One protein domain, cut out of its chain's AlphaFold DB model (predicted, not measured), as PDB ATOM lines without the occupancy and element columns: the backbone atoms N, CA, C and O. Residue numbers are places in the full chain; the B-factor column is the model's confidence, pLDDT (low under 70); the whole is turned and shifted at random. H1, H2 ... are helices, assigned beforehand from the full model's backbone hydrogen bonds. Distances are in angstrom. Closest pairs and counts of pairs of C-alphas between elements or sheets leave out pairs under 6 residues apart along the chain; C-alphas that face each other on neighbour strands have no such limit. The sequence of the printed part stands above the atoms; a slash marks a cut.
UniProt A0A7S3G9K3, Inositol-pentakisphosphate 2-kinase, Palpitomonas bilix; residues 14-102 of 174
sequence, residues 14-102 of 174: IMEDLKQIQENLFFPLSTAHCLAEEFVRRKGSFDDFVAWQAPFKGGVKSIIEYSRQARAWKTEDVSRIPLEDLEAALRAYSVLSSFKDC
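Overview. This is residues 14 to 102 of the 174 residues of the protein "Inositol-pentakisphosphate 2-kinase" of Palpitomonas bilix (UniProt A0A7S3G9K3). The longest helix, H5, runs through the middle of a small helical body, and H2 and H4 pack on it, H4 crossing it at a steep angle. H1 lies at one end of the long axis, beside the first residues of H4, and the short H3 lies at the other end, where it makes a corner with H2. The printed part has 89 residues with five named helices, in the order H1, H2, H3, H4, H5, and no named strand; its class is all helix. The whole is compact, with a radius of gyration of the C-alphas of 12.9 A and spans of 40 by 28 by 21 A.

Along the chain. H1 is residues 14 to 24, 15.0 A from first to last C-alpha, and begins at C-alpha 14 at (10.187, -47.919, 16.999). H2 is residues 29 to 43, 21.0 A long. H3 is residues 46 to 51, 8.6 A long. H4 is residues 60 to 73, 20.2 A long, beginning at C-alpha 60 at (5.012, -41.573, 22.747). H5 is residues 83 to 100, 25.8 A long, and ends at C-alpha 100 at (-2.809, -54.247, 20.996).

Arrangement. H2 and H4 are the hubs, touching three other helices each. H4 and H5 touch at a steep tilt of 66 degrees, opposite ways, and their closest C-alphas, those of Ile 63 and Ala 92, are 5.0 A apart. H2 and H5 touch at a steep tilt of 38 degrees, opposite ways; the closest C-alphas, those of Leu 35 and Leu 86, are 6.4 A apart. H2 and H4 only just touch, with 3 pairs of C-alphas within 8 A, and only at their ends; the closest C-alphas, those of Thr 31 and Ala 70, are 7.3 A apart. H1 touches H4, which meets it with residues 60 to 64 alone, at a shallow tilt of 9 degrees, the same way; the C-alphas of Asp 17 and Val 60 are the closest, at 6.8 A. H2, with residues 39 to 43 alone, and H3 touch only at the corner by their link, about perpendicular at 89 degrees, with the closest C-alphas, those of Val 40 and Phe 46, 5.4 A apart. H3 and H5 are apart. In H1, H2, H3, H4 and H5 every O i to N i+4 pair is within hydrogen-bond range.

Size, cuts and confidence. The two C-alphas farthest apart, those of Met 15 and Gly 44, are 40.4 A apart. The printed part has no cut. The links H1 to H2 and H2 to H3 are tight, those from H3 to H4 and H4 to H5 are short, and no link is long. The mean pLDDT of the printed part is 77.5, and it is under 70 in residues 14 to 26, 53 to 60 and 74 to 76.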
ATOM      1  N   ILE A  14      11.483 -47.214  16.940       63.09
ATOM      2  CA  ILE A  14      10.187 -47.919  16.999       63.09
ATOM      3  C   ILE A  14      10.207 -49.083  18.002       63.09
ATOM      4  O   ILE A  14       9.275 -49.221  18.780       63.09
ATOM      5  N   MET A  15      11.267 -49.896  18.029       63.88
ATOM      6  CA  MET A  15      11.356 -51.027  18.966       63.88
ATOM      7  C   MET A  15      11.493 -50.590  20.428       63.88
ATOM      8  O   MET A  15      10.929 -51.237  21.303       63.88
ATOM      9  N   GLU A  16      12.211 -49.499  20.692       69.38
ATOM     10  CA  GLU A  16      12.362 -48.941  22.040       69.38
ATOM     11  C   GLU A  16      11.062 -48.260  22.489       69.38
ATOM     12  O   GLU A  16      10.613 -48.478  23.608       69.38
ATOM     13  N   ASP A  17      10.391 -47.531  21.595       68.44
ATOM     14  CA  ASP A  17       9.080 -46.929  21.845       68.44
ATOM     15  C   ASP A  17       8.018 -48.006  22.128       68.44
ATOM     16  O   ASP A  17       7.243 -47.889  23.079       68.44
ATOM     17  N   LEU A  18       8.006 -49.087  21.338       66.25
ATOM     18  CA  LEU A  18       7.126 -50.241  21.542       66.25
ATOM     19  C   LEU A  18       7.408 -50.932  22.873       66.25
ATOM     20  O   LEU A  18       6.474 -51.232  23.618       66.25
ATOM     21  N   LYS A  19       8.686 -51.152  23.185       69.00
ATOM     22  CA  LYS A  19       9.116 -51.741  24.451       69.00
ATOM     23  C   LYS A  19       8.691 -50.866  25.625       69.00
ATOM     24  O   LYS A  19       8.098 -51.373  26.569       69.00
ATOM     25  N   GLN A  20       8.883 -49.552  25.542       68.94
ATOM     26  CA  GLN A  20       8.439 -48.626  26.579       68.94
ATOM     27  C   GLN A  20       6.923 -48.650  26.751       68.94
ATOM     28  O   GLN A  20       6.460 -48.678  27.886       68.94
ATOM     29  N   ILE A  21       6.144 -48.694  25.669       67.81
ATOM     30  CA  ILE A  21       4.683 -48.817  25.741       67.81
ATOM     31  C   ILE A  21       4.274 -50.136  26.416       67.81
ATOM     32  O   ILE A  21       3.472 -50.114  27.353       67.81
ATOM     33  N   GLN A  22       4.859 -51.261  25.994       67.31
ATOM     34  CA  GLN A  22       4.575 -52.592  26.536       67.31
ATOM     35  C   GLN A  22       4.961 -52.714  28.016       67.31
ATOM     36  O   GLN A  22       4.170 -53.202  28.822       67.31
ATOM     37  N   GLU A  23       6.167 -52.277  28.379       63.81
ATOM     38  CA  GLU A  23       6.713 -52.397  29.733       63.81
ATOM     39  C   GLU A  23       6.083 -51.402  30.699       63.81
ATOM     40  O   GLU A  23       5.970 -51.687  31.893       63.81
ATOM     41  N   ASN A  24       5.662 -50.230  30.214       58.12
ATOM     42  CA  ASN A  24       5.176 -49.202  31.113       58.12
ATOM     43  C   ASN A  24       3.661 -49.253  31.298       58.12
ATOM     44  O   ASN A  24       3.218 -49.059  32.435       58.12
ATOM     45  N   LEU A  25       2.826 -49.450  30.268       62.12
ATOM     46  CA  LEU A  25       1.453 -48.941  30.373       62.12
ATOM     47  C   LEU A  25       0.369 -49.659  29.562       62.12
ATOM     48  O   LEU A  25       0.146 -49.402  28.387       62.12
ATOM     49  N   PHE A  26      -0.461 -50.380  30.313       67.56
ATOM     50  CA  PHE A  26      -1.895 -50.530  30.067       67.56
ATOM     51  C   PHE A  26      -2.671 -50.124  31.316       67.56
ATOM     52  O   PHE A  26      -2.522 -50.755  32.366       67.56
ATOM     53  N   PHE A  27      -3.488 -49.077  31.247       70.94
ATOM     54  CA  PHE A  27      -4.519 -48.910  32.268       70.94
ATOM     55  C   PHE A  27      -5.703 -49.842  31.963       70.94
ATOM     56  O   PHE A  27      -5.921 -50.169  30.791       70.94
ATOM     57  N   PRO A  28      -6.416 -50.338  32.991       77.31
ATOM     58  CA  PRO A  28      -7.503 -51.295  32.797       77.31
ATOM     59  C   PRO A  28      -8.599 -50.745  31.883       77.31
ATOM     60  O   PRO A  28      -8.891 -49.547  31.909       77.31
ATOM     61  N   LEU A  29      -9.242 -51.624  31.112       80.06
ATOM     62  CA  LEU A  29     -10.369 -51.240  30.264       80.06
ATOM     63  C   LEU A  29     -11.534 -50.661  31.082       80.06
ATOM     64  O   LEU A  29     -12.148 -49.697  30.641       80.06
ATOM     65  N   SER A  30     -11.776 -51.161  32.296       79.25
ATOM     66  CA  SER A  30     -12.762 -50.586  33.223       79.25
ATOM     67  C   SER A  30     -12.481 -49.121  33.558       79.25
ATOM     68  O   SER A  30     -13.387 -48.296  33.547       79.25
ATOM     69  N   THR A  31     -11.216 -48.752  33.766       83.06
ATOM     70  CA  THR A  31     -10.827 -47.350  33.962       83.06
ATOM     71  C   THR A  31     -11.105 -46.521  32.707       83.06
ATOM     72  O   THR A  31     -11.651 -45.429  32.812       83.06
ATOM     73  N   ALA A  32     -10.790 -47.038  31.515       85.19
ATOM     74  CA  ALA A  32     -11.110 -46.352  30.262       85.19
ATOM     75  C   ALA A  32     -12.620 -46.158  30.066       85.19
ATOM     76  O   ALA A  32     -13.037 -45.099  29.602       85.19
ATOM     77  N   HIS A  33     -13.423 -47.150  30.452       86.81
ATOM     78  CA  HIS A  33     -14.879 -47.086  30.405       86.81
ATOM     79  C   HIS A  33     -15.428 -45.981  31.310       86.81
ATOM     80  O   HIS A  33     -16.140 -45.111  30.817       86.81
ATOM     81  N   CYS A  34     -15.014 -45.932  32.582       85.00
ATOM     82  CA  CYS A  34     -15.438 -44.881  33.513       85.00
ATOM     83  C   CYS A  34     -15.090 -43.476  32.999       85.00
ATOM     84  O   CYS A  34     -15.893 -42.551  33.088       85.00
ATOM     85  N   LEU A  35     -13.893 -43.310  32.428       87.12
ATOM     86  CA  LEU A  35     -13.480 -42.040  31.830       87.12
ATOM     87  C   LEU A  35     -14.366 -41.672  30.622       87.12
ATOM     88  O   LEU A  35     -14.708 -40.505  30.431       87.12
ATOM     89  N   ALA A  36     -14.768 -42.653  29.813       88.12
ATOM     90  CA  ALA A  36     -15.647 -42.427  28.668       88.12
ATOM     91  C   ALA A  36     -17.080 -42.073  29.101       88.12
ATOM     92  O   ALA A  36     -17.677 -41.160  28.534       88.12
ATOM     93  N   GLU A  37     -17.619 -42.742  30.123       89.00
ATOM     94  CA  GLU A  37     -18.924 -42.412  30.713       89.00
ATOM     95  C   GLU A  37     -18.940 -40.996  31.284       89.00
ATOM     96  O   GLU A  37     -19.855 -40.218  31.002       89.00
ATOM     97  N   GLU A  38     -17.893 -40.625  32.020       89.88
ATOM     98  CA  GLU A  38     -17.758 -39.282  32.575       89.88
ATOM     99  C   GLU A  38     -17.654 -38.221  31.472       89.88
ATOM    100  O   GLU A  38     -18.229 -37.135  31.578       89.88
ATOM    101  N   PHE A  39     -16.982 -38.544  30.367       89.56
ATOM    102  CA  PHE A  39     -16.909 -37.658  29.212       89.56
ATOM    103  C   PHE A  39     -18.294 -37.438  28.595       89.56
ATOM    104  O   PHE A  39     -18.697 -36.293  28.374       89.56
ATOM    105  N   VAL A  40     -19.037 -38.524  28.355       89.00
ATOM    106  CA  VAL A  40     -20.407 -38.486  27.819       89.00
ATOM    107  C   VAL A  40     -21.311 -37.660  28.732       89.00
ATOM    108  O   VAL A  40     -22.015 -36.765  28.260       89.00
ATOM    109  N   ARG A  41     -21.232 -37.891  30.049       89.19
ATOM    110  CA  ARG A  41     -21.998 -37.151  31.058       89.19
ATOM    111  C   ARG A  41     -21.740 -35.645  30.987       89.19
ATOM    112  O   ARG A  41     -22.678 -34.862  31.120       89.19
ATOM    113  N   ARG A  42     -20.487 -35.228  30.776       88.75
ATOM    114  CA  ARG A  42     -20.103 -33.805  30.732       88.75
ATOM    115  C   ARG A  42     -20.378 -33.118  29.403       88.75
ATOM    116  O   ARG A  42     -20.669 -31.925  29.410       88.75
ATOM    117  N   LYS A  43     -20.251 -33.820  28.274       85.31
ATOM    118  CA  LYS A  43     -20.586 -33.251  26.957       85.31
ATOM    119  C   LYS A  43     -22.093 -33.216  26.707       85.31
ATOM    120  O   LYS A  43     -22.539 -32.375  25.941       85.31
ATOM    121  N   GLY A  44     -22.858 -34.057  27.402       82.25
ATOM    122  CA  GLY A  44     -24.319 -34.033  27.403       82.25
ATOM    123  C   GLY A  44     -24.967 -35.138  26.570       82.25
ATOM    124  O   GLY A  44     -26.151 -35.405  26.765       82.25
ATOM    125  N   SER A  45     -24.222 -35.825  25.694       86.69
ATOM    126  CA  SER A  45     -24.743 -36.970  24.941       86.69
ATOM    127  C   SER A  45     -23.653 -37.929  24.445       86.69
ATOM    128  O   SER A  45     -22.474 -37.585  24.339       86.69
ATOM    129  N   PHE A  46     -24.063 -39.161  24.120       84.81
ATOM    130  CA  PHE A  46     -23.197 -40.131  23.443       84.81
ATOM    131  C   PHE A  46     -22.889 -39.701  22.002       84.81
ATOM    132  O   PHE A  46     -21.778 -39.923  21.526       84.81
ATOM    133  N   ASP A  47     -23.828 -39.030  21.331       85.12
ATOM    134  CA  ASP A  47     -23.631 -38.521  19.973       85.12
ATOM    135  C   ASP A  47     -22.513 -37.473  19.924       85.12
ATOM    136  O   ASP A  47     -21.689 -37.503  19.010       85.12
ATOM    137  N   ASP A  48     -22.392 -36.628  20.952       84.12
ATOM    138  CA  ASP A  48     -21.274 -35.685  21.082       84.12
ATOM    139  C   ASP A  48     -19.933 -36.405  21.268       84.12
ATOM    140  O   ASP A  48     -18.906 -35.952  20.763       84.12
ATOM    141  N   PHE A  49     -19.923 -37.557  21.946       83.50
ATOM    142  CA  PHE A  49     -18.728 -38.396  22.056       83.50
ATOM    143  C   PHE A  49     -18.373 -39.104  20.745       83.50
ATOM    144  O   PHE A  49     -17.195 -39.233  20.414       83.50
ATOM    145  N   VAL A  50     -19.371 -39.529  19.967       81.44
ATOM    146  CA  VAL A  50     -19.164 -40.088  18.624       81.44
ATOM    147  C   VAL A  50     -18.643 -39.017  17.663       81.44
ATOM    148  O   VAL A  50     -17.739 -39.286  16.871       81.44
ATOM    149  N   ALA A  51     -19.193 -37.806  17.735       81.31
ATOM    150  CA  ALA A  51     -18.806 -36.673  16.904       81.31
ATOM    151  C   ALA A  51     -17.467 -36.049  17.327       81.31
ATOM    152  O   ALA A  51     -16.851 -35.322  16.542       81.31
ATOM    153  N   TRP A  52     -16.999 -36.325  18.547       83.06
ATOM    154  CA  TRP A  52     -15.747 -35.799  19.068       83.06
ATOM    155  C   TRP A  52     -14.543 -36.331  18.285       83.06
ATOM    156  O   TRP A  52     -13.981 -37.397  18.536       83.06
ATOM    157  N   GLN A  53     -14.104 -35.507  17.341       66.00
ATOM    158  CA  GLN A  53     -12.906 -35.707  16.549       66.00
ATOM    159  C   GLN A  53     -11.963 -34.546  16.830       66.00
ATOM    160  O   GLN A  53     -12.133 -33.452  16.296       66.00
ATOM    161  N   ALA A  54     -10.951 -34.762  17.666       61.91
ATOM    162  CA  ALA A  54      -9.840 -33.822  17.728       61.91
ATOM    163  C   ALA A  54      -8.501 -34.550  17.550       61.91
ATOM    164  O   ALA A  54      -8.345 -35.708  17.939       61.91
ATOM    165  N   PRO A  55      -7.524 -33.908  16.900       60.25
ATOM    166  CA  PRO A  55      -6.232 -34.527  16.666       60.25
ATOM    167  C   PRO A  55      -5.499 -34.739  17.996       60.25
ATOM    168  O   PRO A  55      -5.383 -33.813  18.801       60.25
ATOM    169  N   PHE A  56      -4.961 -35.941  18.219       65.69
ATOM    170  CA  PHE A  56      -3.983 -36.151  19.288       65.69
ATOM    171  C   PHE A  56      -2.664 -35.501  18.864       65.69
ATOM    172  O   PHE A  56      -2.045 -35.926  17.895       65.69
ATOM    173  N   LYS A  57      -2.250 -34.444  19.569       62.28
ATOM    174  CA  LYS A  57      -1.036 -33.673  19.249       62.28
ATOM    175  C   LYS A  57       0.205 -34.126  20.040       62.28
ATOM    176  O   LYS A  57       1.204 -33.415  20.052       62.28
ATOM    177  N   GLY A  58       0.142 -35.277  20.716       65.00
ATOM    178  CA  GLY A  58       1.217 -35.806  21.563       65.00
ATOM    179  C   GLY A  58       2.070 -36.886  20.888       65.00
ATOM    180  O   GLY A  58       1.635 -37.545  19.947       65.00
ATOM    181  N   GLY A  59       3.288 -37.084  21.399       69.19
ATOM    182  CA  GLY A  59       4.162 -38.207  21.034       69.19
ATOM    183  C   GLY A  59       4.056 -39.382  22.017       69.19
ATOM    184  O   GLY A  59       3.242 -39.358  22.942       69.19
ATOM    185  N   VAL A  60       4.931 -40.383  21.867       68.88
ATOM    186  CA  VAL A  60       5.012 -41.573  22.747       68.88
ATOM    187  C   VAL A  60       5.105 -41.188  24.227       68.88
ATOM    188  O   VAL A  60       4.374 -41.723  25.056       68.88
ATOM    189  N   LYS A  61       5.919 -40.177  24.555       72.62
ATOM    190  CA  LYS A  61       6.052 -39.661  25.925       72.62
ATOM    191  C   LYS A  61       4.716 -39.191  26.519       72.62
ATOM    192  O   LYS A  61       4.432 -39.506  27.669       72.62
ATOM    193  N   SER A  62       3.888 -38.494  25.739       77.12
ATOM    194  CA  SER A  62       2.569 -38.026  26.185       77.12
ATOM    195  C   SER A  62       1.604 -39.192  26.396       77.12
ATOM    196  O   SER A  62       0.873 -39.211  27.378       77.12
ATOM    197  N   ILE A  63       1.628 -40.204  25.520       75.88
ATOM    198  CA  ILE A  63       0.823 -41.430  25.688       75.88
ATOM    199  C   ILE A  63       1.191 -42.126  27.004       75.88
ATOM    200  O   ILE A  63       0.307 -42.557  27.751       75.88
ATOM    201  N   ILE A  64       2.493 -42.199  27.298       76.94
ATOM    202  CA  ILE A  64       3.006 -42.785  28.534       76.94
ATOM    203  C   ILE A  64       2.526 -41.978  29.755       76.94
ATOM    204  O   ILE A  64       2.022 -42.520  30.736       76.94
ATOM    205  N   GLU A  65       2.644 -40.661  29.705       83.81
ATOM    206  CA  GLU A  65       2.223 -39.790  30.800       83.81
ATOM    207  C   GLU A  65       0.724 -39.919  31.110       83.81
ATOM    208  O   GLU A  65       0.360 -40.243  32.244       83.81
ATOM    209  N   TYR A  66      -0.137 -39.793  30.097       82.62
ATOM    210  CA  TYR A  66      -1.587 -39.886  30.285       82.62
ATOM    211  C   TYR A  66      -2.039 -41.262  30.755       82.62
ATOM    212  O   TYR A  66      -2.963 -41.373  31.555       82.62
ATOM    213  N   SER A  67      -1.369 -42.329  30.322       77.31
ATOM    214  CA  SER A  67      -1.733 -43.667  30.782       77.31
ATOM    215  C   SER A  67      -1.320 -43.902  32.244       77.31
ATOM    216  O   SER A  67      -1.994 -44.660  32.943       77.31
ATOM    217  N   ARG A  68      -0.249 -43.253  32.743       81.69
ATOM    218  CA  ARG A  68       0.105 -43.280  34.181       81.69
ATOM    219  C   ARG A  68      -0.920 -42.515  35.002       81.69
ATOM    220  O   ARG A  68      -1.389 -43.041  36.008       81.69
ATOM    221  N   GLN A  69      -1.278 -41.316  34.552       82.06
ATOM    222  CA  GLN A  69      -2.290 -40.488  35.207       82.06
ATOM    223  C   GLN A  69      -3.644 -41.207  35.258       82.06
ATOM    224  O   GLN A  69      -4.221 -41.333  36.330       82.06
ATOM    225  N   ALA A  70      -4.083 -41.813  34.150       79.06
ATOM    226  CA  ALA A  70      -5.320 -42.589  34.106       79.06
ATOM    227  C   ALA A  70      -5.341 -43.751  35.117       79.06
ATOM    228  O   ALA A  70      -6.371 -44.001  35.740       79.06
ATOM    229  N   ARG A  71      -4.213 -44.447  35.340       75.81
ATOM    230  CA  ARG A  71      -4.122 -45.468  36.406       75.81
ATOM    231  C   ARG A  71      -4.289 -44.864  37.799       75.81
ATOM    232  O   ARG A  71      -4.937 -45.493  38.627       75.81
ATOM    233  N   ALA A  72      -3.710 -43.691  38.052       75.69
ATOM    234  CA  ALA A  72      -3.856 -42.999  39.332       75.69
ATOM    235  C   ALA A  72      -5.310 -42.552  39.562       75.69
ATOM    236  O   ALA A  72      -5.839 -42.715  40.654       75.69
ATOM    237  N   TRP A  73      -6.007 -42.115  38.513       75.88
ATOM    238  CA  TRP A  73      -7.420 -41.745  38.609       75.88
ATOM    239  C   TRP A  73      -8.363 -42.921  38.865       75.88
ATOM    240  O   TRP A  73      -9.499 -42.704  39.262       75.88
ATOM    241  N   LYS A  74      -7.910 -44.173  38.710       64.75
ATOM    242  CA  LYS A  74      -8.698 -45.348  39.117       64.75
ATOM    243  C   LYS A  74      -9.058 -45.310  40.613       64.75
ATOM    244  O   LYS A  74     -10.048 -45.921  41.001       64.75
ATOM    245  N   THR A  75      -8.258 -44.633  41.442       55.69
ATOM    246  CA  THR A  75      -8.491 -44.501  42.890       55.69
ATOM    247  C   THR A  75      -9.187 -43.199  43.286       55.69
ATOM    248  O   THR A  75      -9.433 -42.990  44.470       55.69
ATOM    249  N   GLU A  76      -9.488 -42.320  42.328       61.19
ATOM    250  CA  GLU A  76     -10.046 -40.991  42.575       61.19
ATOM    251  C   GLU A  76     -11.421 -40.828  41.917       61.19
ATOM    252  O   GLU A  76     -11.799 -41.546  40.993       61.19
ATOM    253  N   ASP A  77     -12.180 -39.851  42.405       75.19
ATOM    254  CA  ASP A  77     -13.438 -39.428  41.803       75.19
ATOM    255  C   ASP A  77     -13.176 -38.783  40.428       75.19
ATOM    256  O   ASP A  77     -12.694 -37.648  40.329       75.19
ATOM    257  N   VAL A  78     -13.509 -39.513  39.355       77.50
ATOM    258  CA  VAL A  78     -13.305 -39.079  37.961       77.50
ATOM    259  C   VAL A  78     -14.018 -37.766  37.629       77.50
ATOM    260  O   VAL A  78     -13.626 -37.078  36.684       77.50
ATOM    261  N   SER A  79     -15.015 -37.358  38.426       80.44
ATOM    262  CA  SER A  79     -15.738 -36.096  38.244       80.44
ATOM    263  C   SER A  79     -14.878 -34.844  38.461       80.44
ATOM    264  O   SER A  79     -15.246 -33.757  38.010       80.44
ATOM    265  N   ARG A  80     -13.703 -34.992  39.083       84.00
ATOM    266  CA  ARG A  80     -12.772 -33.888  39.368       84.00
ATOM    267  C   ARG A  80     -11.684 -33.696  38.314       84.00
ATOM    268  O   ARG A  80     -11.022 -32.663  38.313       84.00
ATOM    269  N   ILE A  81     -11.501 -34.666  37.418       84.56
ATOM    270  CA  ILE A  81     -10.482 -34.613  36.361       84.56
ATOM    271  C   ILE A  81     -10.866 -33.515  35.362       84.56
ATOM    272  O   ILE A  81     -12.019 -33.519  34.936       84.56
ATOM    273  N   PRO A  82      -9.978 -32.598  34.950       88.75
ATOM    274  CA  PRO A  82     -10.273 -31.628  33.894       88.75
ATOM    275  C   PRO A  82     -10.714 -32.294  32.580       88.75
ATOM    276  O   PRO A  82     -10.300 -33.408  32.254       88.75
ATOM    277  N   LEU A  83     -11.584 -31.636  31.809       86.00
ATOM    278  CA  LEU A  83     -12.155 -32.247  30.601       86.00
ATOM    279  C   LEU A  83     -11.077 -32.519  29.541       86.00
ATOM    280  O   LEU A  83     -11.126 -33.535  28.857       86.00
ATOM    281  N   GLU A  84     -10.090 -31.639  29.428       85.31
ATOM    282  CA  GLU A  84      -8.934 -31.779  28.546       85.31
ATOM    283  C   GLU A  84      -8.061 -32.997  28.887       85.31
ATOM    284  O   GLU A  84      -7.579 -33.685  27.985       85.31
ATOM    285  N   ASP A  85      -7.915 -33.303  30.174       86.19
ATOM    286  CA  ASP A  85      -7.137 -34.440  30.664       86.19
ATOM    287  C   ASP A  85      -7.887 -35.755  30.430       86.19
ATOM    288  O   ASP A  85      -7.301 -36.757  30.007       86.19
ATOM    289  N   LEU A  86      -9.213 -35.724  30.596       86.38
ATOM    290  CA  LEU A  86     -10.112 -36.818  30.237       86.38
ATOM    291  C   LEU A  86     -10.032 -37.138  28.736       86.38
ATOM    292  O   LEU A  86      -9.849 -38.289  28.332       86.38
ATOM    293  N   GLU A  87     -10.110 -36.096  27.908       86.12
ATOM    294  CA  GLU A  87      -9.944 -36.165  26.459       86.12
ATOM    295  C   GLU A  87      -8.590 -36.773  26.069       86.12
ATOM    296  O   GLU A  87      -8.512 -37.657  25.209       86.12
ATOM    297  N   ALA A  88      -7.511 -36.330  26.707       83.44
ATOM    298  CA  ALA A  88      -6.175 -36.823  26.425       83.44
ATOM    299  C   ALA A  88      -5.985 -38.295  26.829       83.44
ATOM    300  O   ALA A  88      -5.399 -39.066  26.060       83.44
ATOM    301  N   ALA A  89      -6.540 -38.720  27.967       84.00
ATOM    302  CA  ALA A  89      -6.491 -40.112  28.412       84.00
ATOM    303  C   ALA A  89      -7.280 -41.062  27.497       84.00
ATOM    304  O   ALA A  89      -6.776 -42.130  27.140       84.00
ATOM    305  N   LEU A  90      -8.472 -40.666  27.034       86.75
ATOM    306  CA  LEU A  90      -9.261 -41.462  26.081       86.75
ATOM    307  C   LEU A  90      -8.560 -41.595  24.717       86.75
ATOM    308  O   LEU A  90      -8.601 -42.657  24.081       86.75
ATOM    309  N   ARG A  91      -7.843 -40.552  24.275       82.62
ATOM    310  CA  ARG A  91      -6.988 -40.630  23.078       82.62
ATOM    311  C   ARG A  91      -5.782 -41.541  23.294       82.62
ATOM    312  O   ARG A  91      -5.484 -42.345  22.414       82.62
ATOM    313  N   ALA A  92      -5.117 -41.449  24.446       80.81
ATOM    314  CA  ALA A  92      -4.006 -42.334  24.785       80.81
ATOM    315  C   ALA A  92      -4.455 -43.805  24.774       80.81
ATOM    316  O   ALA A  92      -3.799 -44.633  24.146       80.81
ATOM    317  N   TYR A  93      -5.626 -44.116  25.344       83.31
ATOM    318  CA  TYR A  93      -6.212 -45.460  25.284       83.31
ATOM    319  C   TYR A  93      -6.459 -45.942  23.852       83.31
ATOM    320  O   TYR A  93      -6.180 -47.091  23.514       83.31
ATOM    321  N   SER A  94      -6.978 -45.063  22.998       82.38
ATOM    322  CA  SER A  94      -7.256 -45.358  21.590       82.38
ATOM    323  C   SER A  94      -5.983 -45.718  20.820       82.38
ATOM    324  O   SER A  94      -5.950 -46.694  20.063       82.38
ATOM    325  N   VAL A  95      -4.897 -44.980  21.070       79.56
ATOM    326  CA  VAL A  95      -3.575 -45.293  20.518       79.56
ATOM    327  C   VAL A  95      -3.059 -46.627  21.067       79.56
ATOM    328  O   VAL A  95      -2.684 -47.495  20.285       79.56
ATOM    329  N   LEU A  96      -3.119 -46.846  22.383       79.44
ATOM    330  CA  LEU A  96      -2.714 -48.112  23.009       79.44
ATOM    331  C   LEU A  96      -3.513 -49.320  22.498       79.44
ATOM    332  O   LEU A  96      -2.956 -50.396  22.299       79.44
ATOM    333  N   SER A  97      -4.805 -49.145  22.237       79.56
ATOM    334  CA  SER A  97      -5.654 -50.181  21.637       79.56
ATOM    335  C   SER A  97      -5.219 -50.508  20.211       79.56
ATOM    336  O   SER A  97      -5.262 -51.661  19.802       79.56
ATOM    337  N   SER A  98      -4.750 -49.505  19.468       78.88
ATOM    338  CA  SER A  98      -4.197 -49.704  18.125       78.88
ATOM    339  C   SER A  98      -2.916 -50.544  18.177       78.88
ATOM    340  O   SER A  98      -2.708 -51.383  17.311       78.88
ATOM    341  N   PHE A  99      -2.103 -50.392  19.227       75.50
ATOM    342  CA  PHE A  99      -0.933 -51.243  19.455       75.50
ATOM    343  C   PHE A  99      -1.277 -52.672  19.881       75.50
ATOM    344  O   PHE A  99      -0.572 -53.594  19.485       75.50
ATOM    345  N   LYS A 100      -2.347 -52.885  20.660       75.44
ATOM    346  CA  LYS A 100      -2.809 -54.247  20.996       75.44
ATOM    347  C   LYS A 100      -3.232 -55.038  19.762       75.44
ATOM    348  O   LYS A 100      -3.003 -56.240  19.710       75.44
ATOM    349  N   ASP A 101      -3.837 -54.348  18.802       78.69
ATOM    350  CA  ASP A 101      -4.399 -54.950  17.592       78.69
ATOM    351  C   ASP A 101      -3.418 -54.932  16.398       78.69
ATOM    352  O   ASP A 101      -3.811 -55.315  15.297       78.69
ATOM    353  N   CYS A 102      -2.180 -54.447  16.570       78.88
ATOM    354  CA  CYS A 102      -1.222 -54.328  15.468       78.88
ATOM    355  C   CYS A 102      -0.536 -55.661  15.138       78.88
ATOM    356  O   CYS A 102      -0.407 -56.545  15.987       78.88
TER     357      CYS A 102